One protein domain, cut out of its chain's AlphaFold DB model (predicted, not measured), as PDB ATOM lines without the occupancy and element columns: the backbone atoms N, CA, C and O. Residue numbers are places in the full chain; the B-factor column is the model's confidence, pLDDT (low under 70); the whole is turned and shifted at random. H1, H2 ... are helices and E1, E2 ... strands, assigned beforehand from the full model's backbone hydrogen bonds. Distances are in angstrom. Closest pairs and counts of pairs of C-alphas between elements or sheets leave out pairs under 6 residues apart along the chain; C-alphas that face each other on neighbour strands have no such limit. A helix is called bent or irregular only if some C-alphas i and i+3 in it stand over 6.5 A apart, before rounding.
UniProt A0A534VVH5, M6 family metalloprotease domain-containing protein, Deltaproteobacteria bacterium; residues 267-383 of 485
ATOM      1  N   TRP A 267      26.584  -9.407  97.385       98.31
ATOM      2  CA  TRP A 267      25.664 -10.466  96.963       98.31
ATOM      3  C   TRP A 267      24.207 -10.146  97.304       98.31
ATOM      4  O   TRP A 267      23.326 -10.257  96.453       98.31
ATOM      5  N   SER A 268      23.946  -9.664  98.521       98.31
ATOM      6  CA  SER A 268      22.591  -9.289  98.935       98.31
ATOM      7  C   SER A 268      22.047  -8.138  98.080       98.31
ATOM      8  O   SER A 268      20.901  -8.177  97.635       98.31
ATOM      9  N   LYS A 269      22.876  -7.129  97.781       98.12
ATOM     10  CA  LYS A 269      22.489  -6.038  96.872       98.12
ATOM     11  C   LYS A 269      22.266  -6.536  95.445       98.12
ATOM     12  O   LYS A 269      21.323  -6.083  94.801       98.12
ATOM     13  N   LEU A 270      23.101  -7.454  94.953       97.00
ATOM     14  CA  LEU A 270      22.951  -8.076  93.636       97.00
ATOM     15  C   LEU A 270      21.606  -8.800  93.525       97.00
ATOM     16  O   LEU A 270      20.846  -8.525  92.597       97.00
ATOM     17  N   ARG A 271      21.285  -9.647  94.506       95.56
ATOM     18  CA  ARG A 271      20.039 -10.423  94.569       95.56
ATOM     19  C   ARG A 271      18.791  -9.540  94.549       95.56
ATOM     20  O   ARG A 271      17.812  -9.871  93.891       95.56
ATOM     21  N   LEU A 272      18.835  -8.387  95.218       96.62
ATOM     22  CA  LEU A 272      17.736  -7.412  95.210       96.62
ATOM     23  C   LEU A 272      17.721  -6.513  93.959       96.62
ATOM     24  O   LEU A 272      16.799  -5.715  93.777       96.62
ATOM     25  N   GLY A 273      18.724  -6.616  93.082       95.94
ATOM     26  CA  GLY A 273      18.879  -5.751  91.912       95.94
ATOM     27  C   GLY A 273      19.219  -4.305  92.276       95.94
ATOM     28  O   GLY A 273      18.762  -3.371  91.613       95.94
ATOM     29  N   TRP A 274      19.966  -4.104  93.362       96.88
ATOM     30  CA  TRP A 274      20.307  -2.788  93.907       96.88
ATOM     31  C   TRP A 274      21.701  -2.283  93.553       96.88
ATOM     32  O   TRP A 274      22.073  -1.188  93.973       96.88
ATOM     33  N   VAL A 275      22.451  -3.048  92.766       97.00
ATOM     34  CA  VAL A 275      23.769  -2.676  92.249       97.00
ATOM     35  C   VAL A 275      23.842  -2.906  90.748       97.00
ATOM     36  O   VAL A 275      23.220  -3.824  90.214       97.00
ATOM     37  N   GLU A 276      24.632  -2.075  90.081       97.38
ATOM     38  CA  GLU A 276      25.088  -2.298  88.717       97.38
ATOM     39  C   GLU A 276      26.263  -3.282  88.735       97.38
ATOM     40  O   GLU A 276      27.152  -3.186  89.584       97.38
ATOM     41  N   VAL A 277      26.279  -4.227  87.796       97.62
ATOM     42  CA  VAL A 277      27.256  -5.325  87.778       97.62
ATOM     43  C   VAL A 277      28.128  -5.227  86.540       97.62
ATOM     44  O   VAL A 277      27.639  -5.336  85.416       97.62
ATOM     45  N   GLU A 278      29.435  -5.097  86.736       98.00
ATOM     46  CA  GLU A 278      30.418  -5.321  85.680       98.00
ATOM     47  C   GLU A 278      30.897  -6.772  85.738       98.00
ATOM     48  O   GLU A 278      31.523  -7.184  86.712       98.00
ATOM     49  N   THR A 279      30.618  -7.562  84.701       97.56
ATOM     50  CA  THR A 279      31.134  -8.936  84.625       97.56
ATOM     51  C   THR A 279      32.475  -8.959  83.899       97.56
ATOM     52  O   THR A 279      32.549  -8.603  82.723       97.56
ATOM     53  N   ILE A 280      33.526  -9.430  84.573       97.00
ATOM     54  CA  ILE A 280      34.876  -9.560  84.017       97.00
ATOM     55  C   ILE A 280      35.203 -11.044  83.850       97.00
ATOM     56  O   ILE A 280      35.502 -11.742  84.810       97.00
ATOM     57  N   ALA A 281      35.160 -11.530  82.608       93.75
ATOM     58  CA  ALA A 281      35.476 -12.923  82.265       93.75
ATOM     59  C   ALA A 281      36.881 -13.106  81.656       93.75
ATOM     60  O   ALA A 281      37.289 -14.223  81.343       93.75
ATOM     61  N   ARG A 282      37.615 -12.010  81.430       94.50
ATOM     62  CA  ARG A 282      38.953 -11.994  80.823       94.50
ATOM     63  C   ARG A 282      39.824 -10.966  81.528       94.50
ATOM     64  O   ARG A 282      39.309 -10.015  82.113       94.50
ATOM     65  N   SER A 283      41.140 -11.142  81.432       97.44
ATOM     66  CA  SER A 283      42.105 -10.220  82.032       97.44
ATOM     67  C   SER A 283      41.819  -8.766  81.638       97.44
ATOM     68  O   SER A 283      41.844  -8.422  80.459       97.44
ATOM     69  N   THR A 284      41.570  -7.923  82.636       97.88
ATOM     70  CA  THR A 284      41.199  -6.513  82.504       97.88
ATOM     71  C   THR A 284      42.051  -5.695  83.467       97.88
ATOM     72  O   THR A 284      42.184  -6.034  84.642       97.88
ATOM     73  N   ARG A 285      42.672  -4.625  82.967       97.31
ATOM     74  CA  ARG A 285      43.538  -3.744  83.762       97.31
ATOM     75  C   ARG A 285      42.854  -2.415  84.036       97.31
ATOM     76  O   ARG A 285      42.073  -1.957  83.206       97.31
ATOM     77  N   GLY A 286      43.186  -1.790  85.161       95.88
ATOM     78  CA  GLY A 286      42.640  -0.482  85.526       95.88
ATOM     79  C   GLY A 286      41.132  -0.495  85.801       95.88
ATOM     80  O   GLY A 286      40.456   0.507  85.561       95.88
ATOM     81  N   VAL A 287      40.606  -1.618  86.302       98.12
ATOM     82  CA  VAL A 287      39.222  -1.712  86.782       98.12
ATOM     83  C   VAL A 287      39.019  -0.639  87.841       98.12
ATOM     84  O   VAL A 287      39.849  -0.481  88.734       98.12
ATOM     85  N   THR A 288      37.934   0.117  87.717       98.25
ATOM     86  CA  THR A 288      37.619   1.240  88.601       98.25
ATOM     87  C   THR A 288      36.367   0.902  89.393       98.25
ATOM     88  O   THR A 288      35.317   0.625  88.816       98.25
ATOM     89  N   LEU A 289      36.477   0.907  90.717       98.31
ATOM     90  CA  LEU A 289      35.418   0.475  91.616       98.31
ATOM     91  C   LEU A 289      35.131   1.566  92.658       98.31
ATOM     92  O   LEU A 289      35.905   1.735  93.609       98.31
ATOM     93  N   PRO A 290      34.060   2.355  92.476       98.44
ATOM     94  CA  PRO A 290      33.647   3.342  93.462       98.44
ATOM     95  C   PRO A 290      33.104   2.661  94.722       98.44
ATOM     96  O   PRO A 290      32.722   1.492  94.696       98.44
ATOM     97  N   GLN A 291      33.089   3.396  95.832       97.81
ATOM     98  CA  GLN A 291      32.522   2.920  97.091       97.81
ATOM     99  C   GLN A 291      31.005   2.664  96.940       97.81
ATOM    100  O   GLN A 291      30.255   3.541  96.479       97.81
ATOM    101  N   VAL A 292      30.549   1.466  97.312       98.00
ATOM    102  CA  VAL A 292      29.188   0.968  97.022       98.00
ATOM    103  C   VAL A 292      28.092   1.774  97.730       98.00
ATOM    104  O   VAL A 292      26.927   1.751  97.333       98.00
ATOM    105  N   GLU A 293      28.449   2.500  98.791       97.81
ATOM    106  CA  GLU A 293      27.546   3.341  99.573       97.81
ATOM    107  C   GLU A 293      27.110   4.594  98.805       97.81
ATOM    108  O   GLU A 293      26.081   5.191  99.127       97.81
ATOM    109  N   ARG A 294      27.889   5.018  97.800       96.12
ATOM    110  CA  ARG A 294      27.615   6.220  96.992       96.12
ATOM    111  C   ARG A 294      27.269   5.892  95.553       96.12
ATOM    112  O   ARG A 294      26.333   6.478  95.018       96.12
ATOM    113  N   GLU A 295      28.007   4.972  94.950       96.75
ATOM    114  CA  GLU A 295      27.767   4.517  93.588       96.75
ATOM    115  C   GLU A 295      27.648   2.991  93.621       96.75
ATOM    116  O   GLU A 295      28.651   2.298  93.792       96.75
ATOM    117  N   PRO A 296      26.422   2.450  93.534       95.69
ATOM    118  CA  PRO A 296      26.151   1.049  93.814       95.69
ATOM    119  C   PRO A 296      26.602   0.181  92.637       95.69
ATOM    120  O   PRO A 296      25.787  -0.240  91.821       95.69
ATOM    121  N   ARG A 297      27.909  -0.060  92.541       97.94
ATOM    122  CA  ARG A 297      28.565  -0.830  91.487       97.94
ATOM    123  C   ARG A 297      29.385  -1.953  92.105       97.94
ATOM    124  O   ARG A 297      30.110  -1.731  93.071       97.94
ATOM    125  N   VAL A 298      29.293  -3.142  91.525       98.62
ATOM    126  CA  VAL A 298      30.078  -4.320  91.913       98.62
ATOM    127  C   VAL A 298      30.701  -4.962  90.680       98.62
ATOM    128  O   VAL A 298      30.209  -4.800  89.561       98.62
ATOM    129  N   VAL A 299      31.780  -5.714  90.880       98.75
ATOM    130  CA  VAL A 299      32.393  -6.526  89.821       98.75
ATOM    131  C   VAL A 299      32.090  -7.994  90.090       98.75
ATOM    132  O   VAL A 299      32.293  -8.455  91.207       98.75
ATOM    133  N   LYS A 300      31.631  -8.731  89.075       98.50
ATOM    134  CA  LYS A 300      31.425 -10.186  89.115       98.50
ATOM    135  C   LYS A 300      32.468 -10.884  88.247       98.50
ATOM    136  O   LYS A 300      32.647 -10.521  87.086       98.50
ATOM    137  N   ILE A 301      33.143 -11.891  88.788       97.69
ATOM    138  CA  ILE A 301      34.183 -12.656  88.085       97.69
ATOM    139  C   ILE A 301      33.846 -14.143  88.209       97.69
ATOM    140  O   ILE A 301      33.818 -14.637  89.332       97.69
ATOM    141  N   PRO A 302      33.593 -14.878  87.114       95.31
ATOM    142  CA  PRO A 302      33.373 -16.324  87.189       95.31
ATOM    143  C   PRO A 302      34.562 -17.036  87.851       95.31
ATOM    144  O   PRO A 302      35.704 -16.818  87.440       95.31
ATOM    145  N   ALA A 303      34.299 -17.881  88.852       93.31
ATOM    146  CA  ALA A 303      35.341 -18.650  89.534       93.31
ATOM    147  C   ALA A 303      35.615 -19.963  88.788       93.31
ATOM    148  O   ALA A 303      36.765 -20.277  88.475       93.31
ATOM    149  N   ALA A 304      34.542 -20.659  88.398       84.56
ATOM    150  CA  ALA A 304      34.585 -21.927  87.678       84.56
ATOM    151  C   ALA A 304      33.706 -21.872  86.409       84.56
ATOM    152  O   ALA A 304      32.494 -21.693  86.504       84.56
ATOM    153  N   PRO A 305      34.248 -22.064  85.187       77.94
ATOM    154  CA  PRO A 305      33.430 -22.020  83.966       77.94
ATOM    155  C   PRO A 305      32.345 -23.094  83.900       77.94
ATOM    156  O   PRO A 305      31.316 -22.884  83.261       77.94
ATOM    157  N   ALA A 306      32.585 -24.251  84.522       84.88
ATOM    158  CA  ALA A 306      31.624 -25.349  84.565       84.88
ATOM    159  C   ALA A 306      30.436 -25.049  85.500       84.88
ATOM    160  O   ALA A 306      29.356 -25.621  85.331       84.88
ATOM    161  N   HIS A 307      30.618 -24.123  86.447       89.06
ATOM    162  CA  HIS A 307      29.666 -23.800  87.502       89.06
ATOM    163  C   HIS A 307      29.422 -22.283  87.550       89.06
ATOM    164  O   HIS A 307      30.056 -21.582  88.329       89.06
ATOM    165  N   PRO A 308      28.490 -21.750  86.736       90.75
ATOM    166  CA  PRO A 308      28.212 -20.309  86.690       90.75
ATOM    167  C   PRO A 308      27.653 -19.734  88.004       90.75
ATOM    168  O   PRO A 308      27.718 -18.521  88.205       90.75
ATOM    169  N   GLU A 309      27.145 -20.606  88.880       94.50
ATOM    170  CA  GLU A 309      26.665 -20.284  90.232       94.50
ATOM    171  C   GLU A 309      27.810 -20.002  91.213       94.50
ATOM    172  O   GLU A 309      27.565 -19.558  92.331       94.50
ATOM    173  N   GLU A 310      29.054 -20.255  90.789       96.12
ATOM    174  CA  GLU A 310      30.259 -20.053  91.576       96.12
ATOM    175  C   GLU A 310      31.124 -18.932  90.988       96.12
ATOM    176  O   GLU A 310      31.601 -18.981  89.844       96.12
ATOM    177  N   TYR A 311      31.297 -17.859  91.753       97.31
ATOM    178  CA  TYR A 311      31.925 -16.632  91.271       97.31
ATOM    179  C   TYR A 311      32.454 -15.767  92.407       97.31
ATOM    180  O   TYR A 311      32.065 -15.913  93.559       97.31
ATOM    181  N   TYR A 312      33.307 -14.806  92.065       98.50
ATOM    182  CA  TYR A 312      33.718 -13.754  92.983       98.50
ATOM    183  C   TYR A 312      32.890 -12.490  92.771       98.50
ATOM    184  O   TYR A 312      32.637 -12.097  91.626       98.50
ATOM    185  N   LEU A 313      32.511 -11.823  93.861       98.75
ATOM    186  CA  LEU A 313      32.014 -10.448  93.838       98.75
ATOM    187  C   LEU A 313      33.006  -9.518  94.515       98.75
ATOM    188  O   LEU A 313      33.462  -9.783  95.623       98.75
ATOM    189  N   LEU A 314      33.291  -8.400  93.860       98.88
ATOM    190  CA  LEU A 314      34.123  -7.343  94.411       98.88
ATOM    191  C   LEU A 314      33.268  -6.119  94.716       98.88
ATOM    192  O   LEU A 314      32.521  -5.646  93.853       98.88
ATOM    193  N   GLU A 315      33.438  -5.567  95.911       98.62
ATOM    194  CA  GLU A 315      32.890  -4.266  96.294       98.62
ATOM    195  C   GLU A 315      33.938  -3.434  97.032       98.62
ATOM    196  O   GLU A 315      34.753  -3.961  97.786       98.62
ATOM    197  N   ASN A 316      33.922  -2.121  96.813       98.69
ATOM    198  CA  ASN A 316      34.711  -1.177  97.597       98.69
ATOM    199  C   ASN A 316      33.823  -0.619  98.717       98.69
ATOM    200  O   ASN A 316      32.731  -0.118  98.436       98.69
ATOM    201  N   ARG A 317      34.283  -0.721  99.965       98.38
ATOM    202  CA  ARG A 317      33.568  -0.280 101.168       98.38
ATOM    203  C   ARG A 317      34.338   0.818 101.886       98.38
ATOM    204  O   ARG A 317      35.553   0.718 102.064       98.38
ATOM    205  N   ALA A 318      33.626   1.834 102.355       97.62
ATOM    206  CA  ALA A 318      34.179   2.945 103.122       97.62
ATOM    207  C   ALA A 318      33.340   3.205 104.382       97.62
ATOM    208  O   ALA A 318      32.129   3.002 104.379       97.62
ATOM    209  N   ARG A 319      33.932   3.737 105.465       97.38
ATOM    210  CA  ARG A 319      33.193   4.042 106.709       97.38
ATOM    211  C   ARG A 319      32.423   5.353 106.588       97.38
ATOM    212  O   ARG A 319      32.619   6.305 107.344       97.38
ATOM    213  N   VAL A 320      31.503   5.398 105.637       97.62
ATOM    214  CA  VAL A 320      30.563   6.493 105.397       97.62
ATOM    215  C   VAL A 320      29.138   5.994 105.604       97.62
ATOM    216  O   VAL A 320      28.897   4.795 105.655       97.62
ATOM    217  N   GLY A 321      28.179   6.907 105.780       96.88
ATOM    218  CA  GLY A 321      26.774   6.488 105.824       96.88
ATOM    219  C   GLY A 321      26.458   5.497 106.956       96.88
ATOM    220  O   GLY A 321      26.874   5.729 108.101       96.88
ATOM    221  N   ALA A 322      25.743   4.423 106.632       97.88
ATOM    222  CA  ALA A 322      25.463   3.283 107.502       97.88
ATOM    223  C   ALA A 322      26.719   2.443 107.817       97.88
ATOM    224  O   ALA A 322      26.845   1.931 108.927       97.88
ATOM    225  N   ASP A 323      27.720   2.429 106.935       98.50
ATOM    226  CA  ASP A 323      28.984   1.697 107.112       98.50
ATOM    227  C   ASP A 323      29.998   2.381 108.045       98.50
ATOM    228  O   ASP A 323      31.073   1.849 108.319       98.50
ATOM    229  N   ARG A 324      29.648   3.526 108.646       97.25
ATOM    230  CA  ARG A 324      30.503   4.305 109.573       97.25
ATOM    231  C   ARG A 324      31.109   3.534 110.750       97.25
ATOM    232  O   ARG A 324      31.985   4.070 111.429       97.25
ATOM    233  N   ARG A 325      30.595   2.347 111.072       97.75
ATOM    234  CA  ARG A 325      31.068   1.516 112.190       97.75
ATOM    235  C   ARG A 325      31.799   0.253 111.765       97.75
ATOM    236  O   ARG A 325      32.203  -0.477 112.667       97.75
ATOM    237  N   LEU A 326      31.974   0.006 110.466       98.31
ATOM    238  CA  LEU A 326      32.796  -1.107 109.999       98.31
ATOM    239  C   LEU A 326      34.219  -1.002 110.575       98.31
ATOM    240  O   LEU A 326      34.705   0.111 110.816       98.31
ATOM    241  N   PRO A 327      34.888  -2.139 110.824       97.75
ATOM    242  CA  PRO A 327      36.216  -2.138 111.424       97.75
ATOM    243  C   PRO A 327      37.298  -1.641 110.448       97.75
ATOM    244  O   PRO A 327      38.244  -0.979 110.879       97.75
ATOM    245  N   GLY A 328      37.123  -1.870 109.143       97.25
ATOM    246  CA  GLY A 328      38.049  -1.467 108.081       97.25
ATOM    247  C   GLY A 328      37.353  -0.888 106.848       97.25
ATOM    248  O   GLY A 328      36.131  -0.773 106.797       97.25
ATOM    249  N   GLU A 329      38.164  -0.499 105.864       97.31
ATOM    250  CA  GLU A 329      37.752   0.049 104.565       97.31
ATOM    251  C   GLU A 329      38.630  -0.542 103.465       97.31
ATOM    252  O   GLU A 329      39.808  -0.817 103.699       97.31
ATOM    253  N   GLY A 330      38.091  -0.668 102.256       97.75
ATOM    254  CA  GLY A 330      38.813  -1.184 101.103       97.75
ATOM    255  C   GLY A 330      37.983  -2.162 100.290       97.75
ATOM    256  O   GLY A 330      36.753  -2.134 100.304       97.75
ATOM    257  N   LEU A 331      38.681  -3.022  99.559       98.69
ATOM    258  CA  LEU A 331      38.072  -3.991  98.667       98.69
ATOM    259  C   LEU A 331      37.674  -5.241  99.458       98.69
ATOM    260  O   LEU A 331      38.543  -5.958  99.954       98.69
ATOM    261  N   LEU A 332      36.378  -5.532  99.533       98.81
ATOM    262  CA  LEU A 332      35.898  -6.845  99.948       98.81
ATOM    263  C   LEU A 332      35.804  -7.757  98.728       98.81
ATOM    264  O   LEU A 332      35.338  -7.348  97.659       98.81
ATOM    265  N   VAL A 333      36.255  -8.994  98.907       98.81
ATOM    266  CA  VAL A 333      36.243 -10.042  97.888       98.81
ATOM    267  C   VAL A 333      35.395 -11.182  98.432       98.81
ATOM    268  O   VAL A 333      35.788 -11.854  99.378       98.81
ATOM    269  N   TRP A 334      34.219 -11.378  97.850       98.62
ATOM    270  CA  TRP A 334      33.295 -12.440  98.229       98.62
ATOM    271  C   TRP A 334      33.471 -13.617  97.285       98.62
ATOM    272  O   TRP A 334      33.308 -13.434  96.083       98.62
ATOM    273  N   HIS A 335      33.761 -14.804  97.803       97.81
ATOM    274  CA  HIS A 335      33.603 -16.051  97.068       97.81
ATOM    275  C   HIS A 335      32.167 -16.547  97.260       97.81
ATOM    276  O   HIS A 335      31.709 -16.686  98.391       97.81
ATOM    277  N   VAL A 336      31.438 -16.728  96.164       97.94
ATOM    278  CA  VAL A 336      30.011 -17.063  96.153       97.94
ATOM    279  C   VAL A 336      29.818 -18.456  95.570       97.94
ATOM    280  O   VAL A 336      30.353 -18.709  94.494       97.94
ATOM    281  N   ASP A 337      29.000 -19.294  96.211       96.19
ATOM    282  CA  ASP A 337      28.436 -20.522  95.631       96.19
ATOM    283  C   ASP A 337      26.913 -20.575  95.848       96.19
ATOM    284  O   ASP A 337      26.418 -21.009  96.890       96.19
ATOM    285  N   GLU A 338      26.131 -20.178  94.839       95.69
ATOM    286  CA  GLU A 338      24.665 -20.126  94.966       95.69
ATOM    287  C   GLU A 338      23.997 -21.507  95.087       95.69
ATOM    288  O   GLU A 338      22.825 -21.594  95.458       95.69
ATOM    289  N   ARG A 339      24.736 -22.605  94.873       93.81
ATOM    290  CA  ARG A 339      24.239 -23.971  95.127       93.81
ATOM    291  C   ARG A 339      24.050 -24.249  96.624       93.81
ATOM    292  O   ARG A 339      23.302 -25.162  96.962       93.81
ATOM    293  N   ALA A 340      24.702 -23.479  97.499       93.75
ATOM    294  CA  ALA A 340      24.562 -23.564  98.954       93.75
ATOM    295  C   ALA A 340      23.430 -22.674  99.511       93.75
ATOM    296  O   ALA A 340      23.250 -22.575 100.725       93.75
ATOM    297  N   LEU A 341      22.644 -22.017  98.648       94.31
ATOM    298  CA  LEU A 341      21.563 -21.133  99.073       94.31
ATOM    299  C   LEU A 341      20.521 -21.869  99.931       94.31
ATOM    300  O   LEU A 341      19.761 -22.707  99.449       94.31
ATOM    301  N   ALA A 342      20.418 -21.463 101.193       92.69
ATOM    302  CA  ALA A 342      19.396 -21.906 102.132       92.69
ATOM    303  C   ALA A 342      18.997 -20.752 103.061       92.69
ATOM    304  O   ALA A 342      19.822 -19.914 103.405       92.69
ATOM    305  N   PHE A 343      17.731 -20.689 103.487       91.19
ATOM    306  CA  PHE A 343      17.228 -19.512 104.209       91.19
ATOM    307  C   PHE A 343      17.895 -19.286 105.580       91.19
ATOM    308  O   PHE A 343      18.187 -18.142 105.902       91.19
ATOM    309  N   ARG A 344      18.152 -20.346 106.363       89.44
ATOM    310  CA  ARG A 344      18.782 -20.255 107.705       89.44
ATOM    311  C   ARG A 344      20.094 -21.028 107.858       89.44
ATOM    312  O   ARG A 344      20.659 -21.080 108.938       89.44
ATOM    313  N   SER A 345      20.556 -21.704 106.812       89.50
ATOM    314  CA  SER A 345      21.707 -22.616 106.906       89.50
ATOM    315  C   SER A 345      22.718 -22.432 105.779       89.50
ATOM    316  O   SER A 345      23.575 -23.289 105.596       89.50
ATOM    317  N   ALA A 346      22.616 -21.329 105.028       91.06
ATOM    318  CA  ALA A 346      23.511 -21.008 103.913       91.06
ATOM    319  C   ALA A 346      24.990 -20.928 104.325       91.06
ATOM    320  O   ALA A 346      25.873 -21.152 103.504       91.06
ATOM    321  N   GLU A 347      25.248 -20.625 105.598       93.06
ATOM    322  CA  GLU A 347      26.592 -20.426 106.142       93.06
ATOM    323  C   GLU A 347      27.010 -21.534 107.123       93.06
ATOM    324  O   GLU A 347      28.058 -21.446 107.752       93.06
ATOM    325  N   THR A 348      26.198 -22.575 107.328       88.44
ATOM    326  CA  THR A 348      26.466 -23.577 108.376       88.44
ATOM    327  C   THR A 348      27.643 -24.503 108.047       88.44
ATOM    328  O   THR A 348      28.378 -24.894 108.956       88.44
ATOM    329  N   ASP A 349      27.827 -24.863 106.776       89.00
ATOM    330  CA  ASP A 349      28.913 -25.737 106.323       89.00
ATOM    331  C   ASP A 349      30.128 -24.904 105.904       89.00
ATOM    332  O   ASP A 349      30.141 -24.354 104.810       89.00
ATOM    333  N   VAL A 350      31.151 -24.821 106.761       86.81
ATOM    334  CA  VAL A 350      32.354 -24.003 106.515       86.81
ATOM    335  C   VAL A 350      33.125 -24.399 105.254       86.81
ATOM    336  O   VAL A 350      33.759 -23.536 104.649       86.81
ATOM    337  N   GLU A 351      33.041 -25.660 104.827       88.12
ATOM    338  CA  GLU A 351      33.739 -26.150 103.632       88.12
ATOM    339  C   GLU A 351      33.030 -25.723 102.343       88.12
ATOM    340  O   GLU A 351      33.643 -25.684 101.272       88.12
ATOM    341  N   ARG A 352      31.733 -25.401 102.432       90.25
ATOM    342  CA  ARG A 352      30.919 -24.985 101.295       90.25
ATOM    343  C   ARG A 352      29.750 -24.098 101.719       90.25
ATOM    344  O   ARG A 352      28.622 -24.550 101.915       90.25
ATOM    345  N   LYS A 353      30.038 -22.802 101.786       92.31
ATOM    346  CA  LYS A 353      29.089 -21.748 102.156       92.31
ATOM    347  C   LYS A 353      28.523 -21.044 100.934       92.31
ATOM    348  O   LYS A 353      29.137 -21.043  99.870       92.31
ATOM    349  N   LEU A 354      27.381 -20.383 101.108       95.75
ATOM    350  CA  LEU A 354      26.861 -19.462 100.100       95.75
ATOM    351  C   LEU A 354      27.823 -18.292  99.874       95.75
ATOM    352  O   LEU A 354      28.056 -17.932  98.719       95.75
ATOM    353  N   LEU A 355      28.374 -17.706 100.946       96.19
ATOM    354  CA  LEU A 355      29.327 -16.597 100.874       96.19
ATOM    355  C   LEU A 355      30.526 -16.792 101.806       96.19
ATOM    356  O   LEU A 355      30.403 -16.787 103.024       96.19
ATOM    357  N   GLY A 356      31.726 -16.820 101.236       95.62
ATOM    358  CA  GLY A 356      32.975 -16.643 101.975       95.62
ATOM    359  C   GLY A 356      33.545 -15.247 101.747       95.62
ATOM    360  O   GLY A 356      33.741 -14.845 100.599       95.62
ATOM    361  N   LEU A 357      33.854 -14.502 102.812       97.75
ATOM    362  CA  LEU A 357      34.746 -13.352 102.670       97.75
ATOM    363  C   LEU A 357      36.180 -13.870 102.534       97.75
ATOM    364  O   LEU A 357      36.677 -14.580 103.401       97.75
ATOM    365  N   VAL A 358      36.854 -13.496 101.454       98.12
ATOM    366  CA  VAL A 358      38.276 -13.779 101.269       98.12
ATOM    367  C   VAL A 358      39.065 -12.734 102.062       98.12
ATOM    368  O   VAL A 358      39.302 -11.631 101.568       98.12
ATOM    369  N   GLU A 359      39.430 -13.061 103.301       98.06
ATOM    370  CA  GLU A 359      40.145 -12.167 104.227       98.06
ATOM    371  C   GLU A 359      41.568 -11.855 103.724       98.06
ATOM    372  O   GLU A 359      42.346 -12.754 103.389       98.06
ATOM    373  N   ALA A 360      41.936 -10.571 103.668       97.56
ATOM    374  CA  ALA A 360      43.215 -10.126 103.109       97.56
ATOM    375  C   ALA A 360      44.444 -10.532 103.930       97.56
ATOM    376  O   ALA A 360      45.557 -10.583 103.393       97.56
ATOM    377  N   ASP A 361      44.268 -10.820 105.217       95.75
ATOM    378  CA  ASP A 361      45.325 -11.328 106.086       95.75
ATOM    379  C   ASP A 361      45.435 -12.863 106.099       95.75
ATOM    380  O   ASP A 361      46.423 -13.395 106.614       95.75
ATOM    381  N   GLY A 362      44.466 -13.562 105.496       95.62
ATOM    382  CA  GLY A 362      44.412 -15.016 105.384       95.62
ATOM    383  C   GLY A 362      44.261 -15.756 106.714       95.62
ATOM    384  O   GLY A 362      44.676 -16.915 106.790       95.62
ATOM    385  N   ARG A 363      43.737 -15.117 107.770       95.38
ATOM    386  CA  ARG A 363      43.672 -15.725 109.110       95.38
ATOM    387  C   ARG A 363      42.523 -16.705 109.318       95.38
ATOM    388  O   ARG A 363      42.625 -17.517 110.242       95.38
ATOM    389  N   GLY A 364      41.489 -16.682 108.480       94.69
ATOM    390  CA  GLY A 364      40.301 -17.522 108.639       94.69
ATOM    391  C   GLY A 364      39.533 -17.172 109.911       94.69
ATOM    392  O   GLY A 364      39.058 -18.077 110.601       94.69
ATOM    393  N   ASP A 365      39.505 -15.896 110.299       95.62
ATOM    394  CA  ASP A 365      39.012 -15.476 111.610       95.62
ATOM    395  C   ASP A 365      37.489 -15.560 111.699       95.62
ATOM    396  O   ASP A 365      36.983 -15.944 112.756       95.62
ATOM    397  N   LEU A 366      36.771 -15.299 110.603       95.38
ATOM    398  CA  LEU A 366      35.327 -15.535 110.516       95.38
ATOM    399  C   LEU A 366      34.968 -17.021 110.653       95.38
ATOM    400  O   LEU A 366      34.018 -17.365 111.357       95.38
ATOM    401  N   ASP A 367      35.754 -17.903 110.040       93.94
ATOM    402  CA  ASP A 367      35.477 -19.345 109.991       93.94
ATOM    403  C   ASP A 367      35.827 -20.028 111.311       93.94
ATOM    404  O   ASP A 367      35.089 -20.885 111.798       93.94
ATOM    405  N   ARG A 368      36.930 -19.596 111.935       93.12
ATOM    406  CA  ARG A 368      37.263 -19.962 113.315       93.12
ATOM    407  C   ARG A 368      36.221 -19.395 114.281       93.12
ATOM    408  O   ARG A 368      35.803 -20.075 115.213       93.12
ATOM    409  N   GLY A 369      35.829 -18.150 114.033       92.38
ATOM    410  CA  GLY A 369      34.836 -17.371 114.752       92.38
ATOM    411  C   GLY A 369      35.180 -17.035 116.202       92.38
ATOM    412  O   GLY A 369      36.141 -17.537 116.797       92.38
ATOM    413  N   HIS A 370      34.424 -16.102 116.787       90.38
ATOM    414  CA  HIS A 370      34.844 -15.397 118.000       90.38
ATOM    415  C   HIS A 370      34.999 -16.316 119.216       90.38
ATOM    416  O   HIS A 370      35.906 -16.134 120.028       90.38
ATOM    417  N   ALA A 371      34.131 -17.322 119.332       87.62
ATOM    418  CA  ALA A 371      34.137 -18.254 120.456       87.62
ATOM    419  C   ALA A 371      35.353 -19.200 120.462       87.62
ATOM    420  O   ALA A 371      35.699 -19.719 121.522       87.62
ATOM    421  N   ALA A 372      36.017 -19.404 119.318       90.25
ATOM    422  CA  ALA A 372      37.174 -20.293 119.182       90.25
ATOM    423  C   ALA A 372      38.479 -19.541 118.850       90.25
ATOM    424  O   ALA A 372      39.406 -20.111 118.277       90.25
ATOM    425  N   GLY A 373      38.571 -18.257 119.223       90.31
ATOM    426  CA  GLY A 373      39.782 -17.443 119.049       90.31
ATOM    427  C   GLY A 373      39.923 -16.778 117.676       90.31
ATOM    428  O   GLY A 373      40.989 -16.253 117.369       90.31
ATOM    429  N   GLY A 374      38.878 -16.815 116.848       94.69
ATOM    430  CA  GLY A 374      38.710 -15.929 115.698       94.69
ATOM    431  C   GLY A 374      38.030 -14.619 116.103       94.69
ATOM    432  O   GLY A 374      38.028 -14.220 117.275       94.69
ATOM    433  N   ASN A 375      37.418 -13.934 115.140       94.69
ATOM    434  CA  ASN A 375      36.694 -12.692 115.385       94.69
ATOM    435  C   ASN A 375      35.532 -12.507 114.386       94.69
ATOM    436  O   ASN A 375      35.297 -13.360 113.542       94.69
ATOM    437  N   ARG A 376      34.740 -11.434 114.529       95.31
ATOM    438  CA  ARG A 376      33.539 -11.187 113.696       95.31
ATOM    439  C   ARG A 376      33.819 -10.339 112.453       95.31
ATOM    440  O   ARG A 376      32.881  -9.837 111.841       95.31
ATOM    441  N   GLY A 377      35.083 -10.136 112.130       96.50
ATOM    442  CA  GLY A 377      35.602  -9.222 111.130       96.50
ATOM    443  C   GLY A 377      36.363  -8.061 111.771       96.50
ATOM    444  O   GLY A 377      35.942  -7.503 112.796       96.50
ATOM    445  N   ASP A 378      37.477  -7.674 111.157       97.44
ATOM    446  CA  ASP A 378      38.402  -6.671 111.673       97.44
ATOM    447  C   ASP A 378      39.010  -5.770 110.577       97.44
ATOM    448  O   ASP A 378      38.622  -5.781 109.417       97.44
ATOM    449  N   ALA A 379      39.919  -4.866 110.942       97.44
ATOM    450  CA  ALA A 379      40.451  -3.891 109.988       97.44
ATOM    451  C   ALA A 379      41.395  -4.498 108.930       97.44
ATOM    452  O   ALA A 379      41.807  -3.777 108.018       97.44
ATOM    453  N   THR A 380      41.769  -5.771 109.075       96.69
ATOM    454  CA  THR A 380      42.698  -6.492 108.204       96.69
ATOM    455  C   THR A 380      42.025  -7.430 107.202       96.69
ATOM    456  O   THR A 380      42.718  -7.891 106.297       96.69
ATOM    457  N   ASP A 381      40.699  -7.603 107.252       98.00
ATOM    458  CA  ASP A 381      39.964  -8.369 106.231       98.00
ATOM    459  C   ASP A 381      39.917  -7.693 104.847       98.00
ATOM    460  O   ASP A 381      40.067  -8.400 103.847       98.00
ATOM    461  N   PRO A 382      39.702  -6.361 104.713       98.19
ATOM    462  CA  PRO A 382      39.617  -5.732 103.399       98.19
ATOM    463  C   PRO A 382      40.974  -5.647 102.704       98.19
ATOM    464  O   PRO A 382      41.983  -5.229 103.277       98.19
ATOM    465  N   TRP A 383      40.980  -5.932 101.406       98.00
ATOM    466  CA  TRP A 383      42.164  -5.798 100.570       98.00
ATOM    467  C   TRP A 383      42.442  -4.329 100.261       98.00
ATOM    468  O   TRP A 383      41.550  -3.567  99.875       98.00
TER     469      TRP A 383
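What this domain is: This is residues 267 to 383 of the 485 residues of the protein "M6 family metalloprotease domain-containing protein" of Deltaproteobacteria bacterium (UniProt A0A534VVH5). What shape do these atoms make? One strongly twisted sheet has three long inner strands, E3, E4 and E5, side by side, with the short strands E1 and E6 at its edges. The short helix H1 grazes this sheet, H2 lies in the connection from E4 to E5, and H3 lies beyond the E6 edge, where residues 369 to 383 fold back toward E5. What are its parts and size? The 117 printed residues hold three named helices and six named strands, in the order H1 E1 E2 E3 E4 H2 E5 E6 H3; the class is mixed, helices and strands, with under half of the residues in named elements. The sheet runs E1, E3, E4, E5, E6 and is mixed; the whole is compact, with a radius of gyration of the C-alphas of 14.5 A and spans of 39 by 36 by 26 A.

How they stand to each other: How does the first helix meet the sheet? H1, residues 267 to 271, only grazes it, with residues 267 to 270. Its closest C-alphas with E4, residues 307 to 317, are those of Trp 267 and Leu 313, 7.1 A apart. How do the strands pair? E1, residues 276 to 279, is parallel to E3, residues 297 to 304, at 33 degrees, with N 278 and O 298 within hydrogen-bond range at 2.9 A. E3 and E4 form a hairpin, antiparallel at 147 degrees, with N 301 and O 312 2.9 A apart. E5, residues 330 to 337, is antiparallel to E4 at 162 degrees, with N 313 and O 334 2.9 A apart, and forms a hairpin with E6, residues 355 to 357, antiparallel at 150 degrees, with N 335 and O 356 2.8 A apart. What of the rest? E2, residues 284 to 290, pairs with no named strand; its closest C-alphas with E4 are those of Pro 290 and Asn 316, 6.2 A apart. H2, residues 321 to 325, is not on the sheet, and neither is H3, residues 365 to 368, though only just, with 4 pairs of C-alphas within 10 A. What do the helix backbones show? Every O i to N i+4 pair is within hydrogen-bond range in H1; irregular H2, with C-alphas 322 and 325 7.5 A apart, has 0 of 1 such pairs and 0 of 2 O i to N i+3 pairs within range, and H3 is too short for an O i to N i+4 pair.

Where its parts are: Where do the elements begin and end? H1 begins at C-alpha 267, (25.664, -10.466, 96.963), and H3 ends at C-alpha 368, (37.263, -19.962, 113.315). Which are long? E4 measures 27.5 A from first to last C-alpha, E5 22.6 A, E3 22.3 A and E2 16.6 A.

The domain as a whole: How far does it reach? The two C-alphas farthest apart, those of Arg 285 and Ala 371, are 40.6 A apart. Is it continuous and confident? The printed part has no cut, its link from E5 to E6 is long, with 17 residues, and no printed residue has a pLDDT under 70.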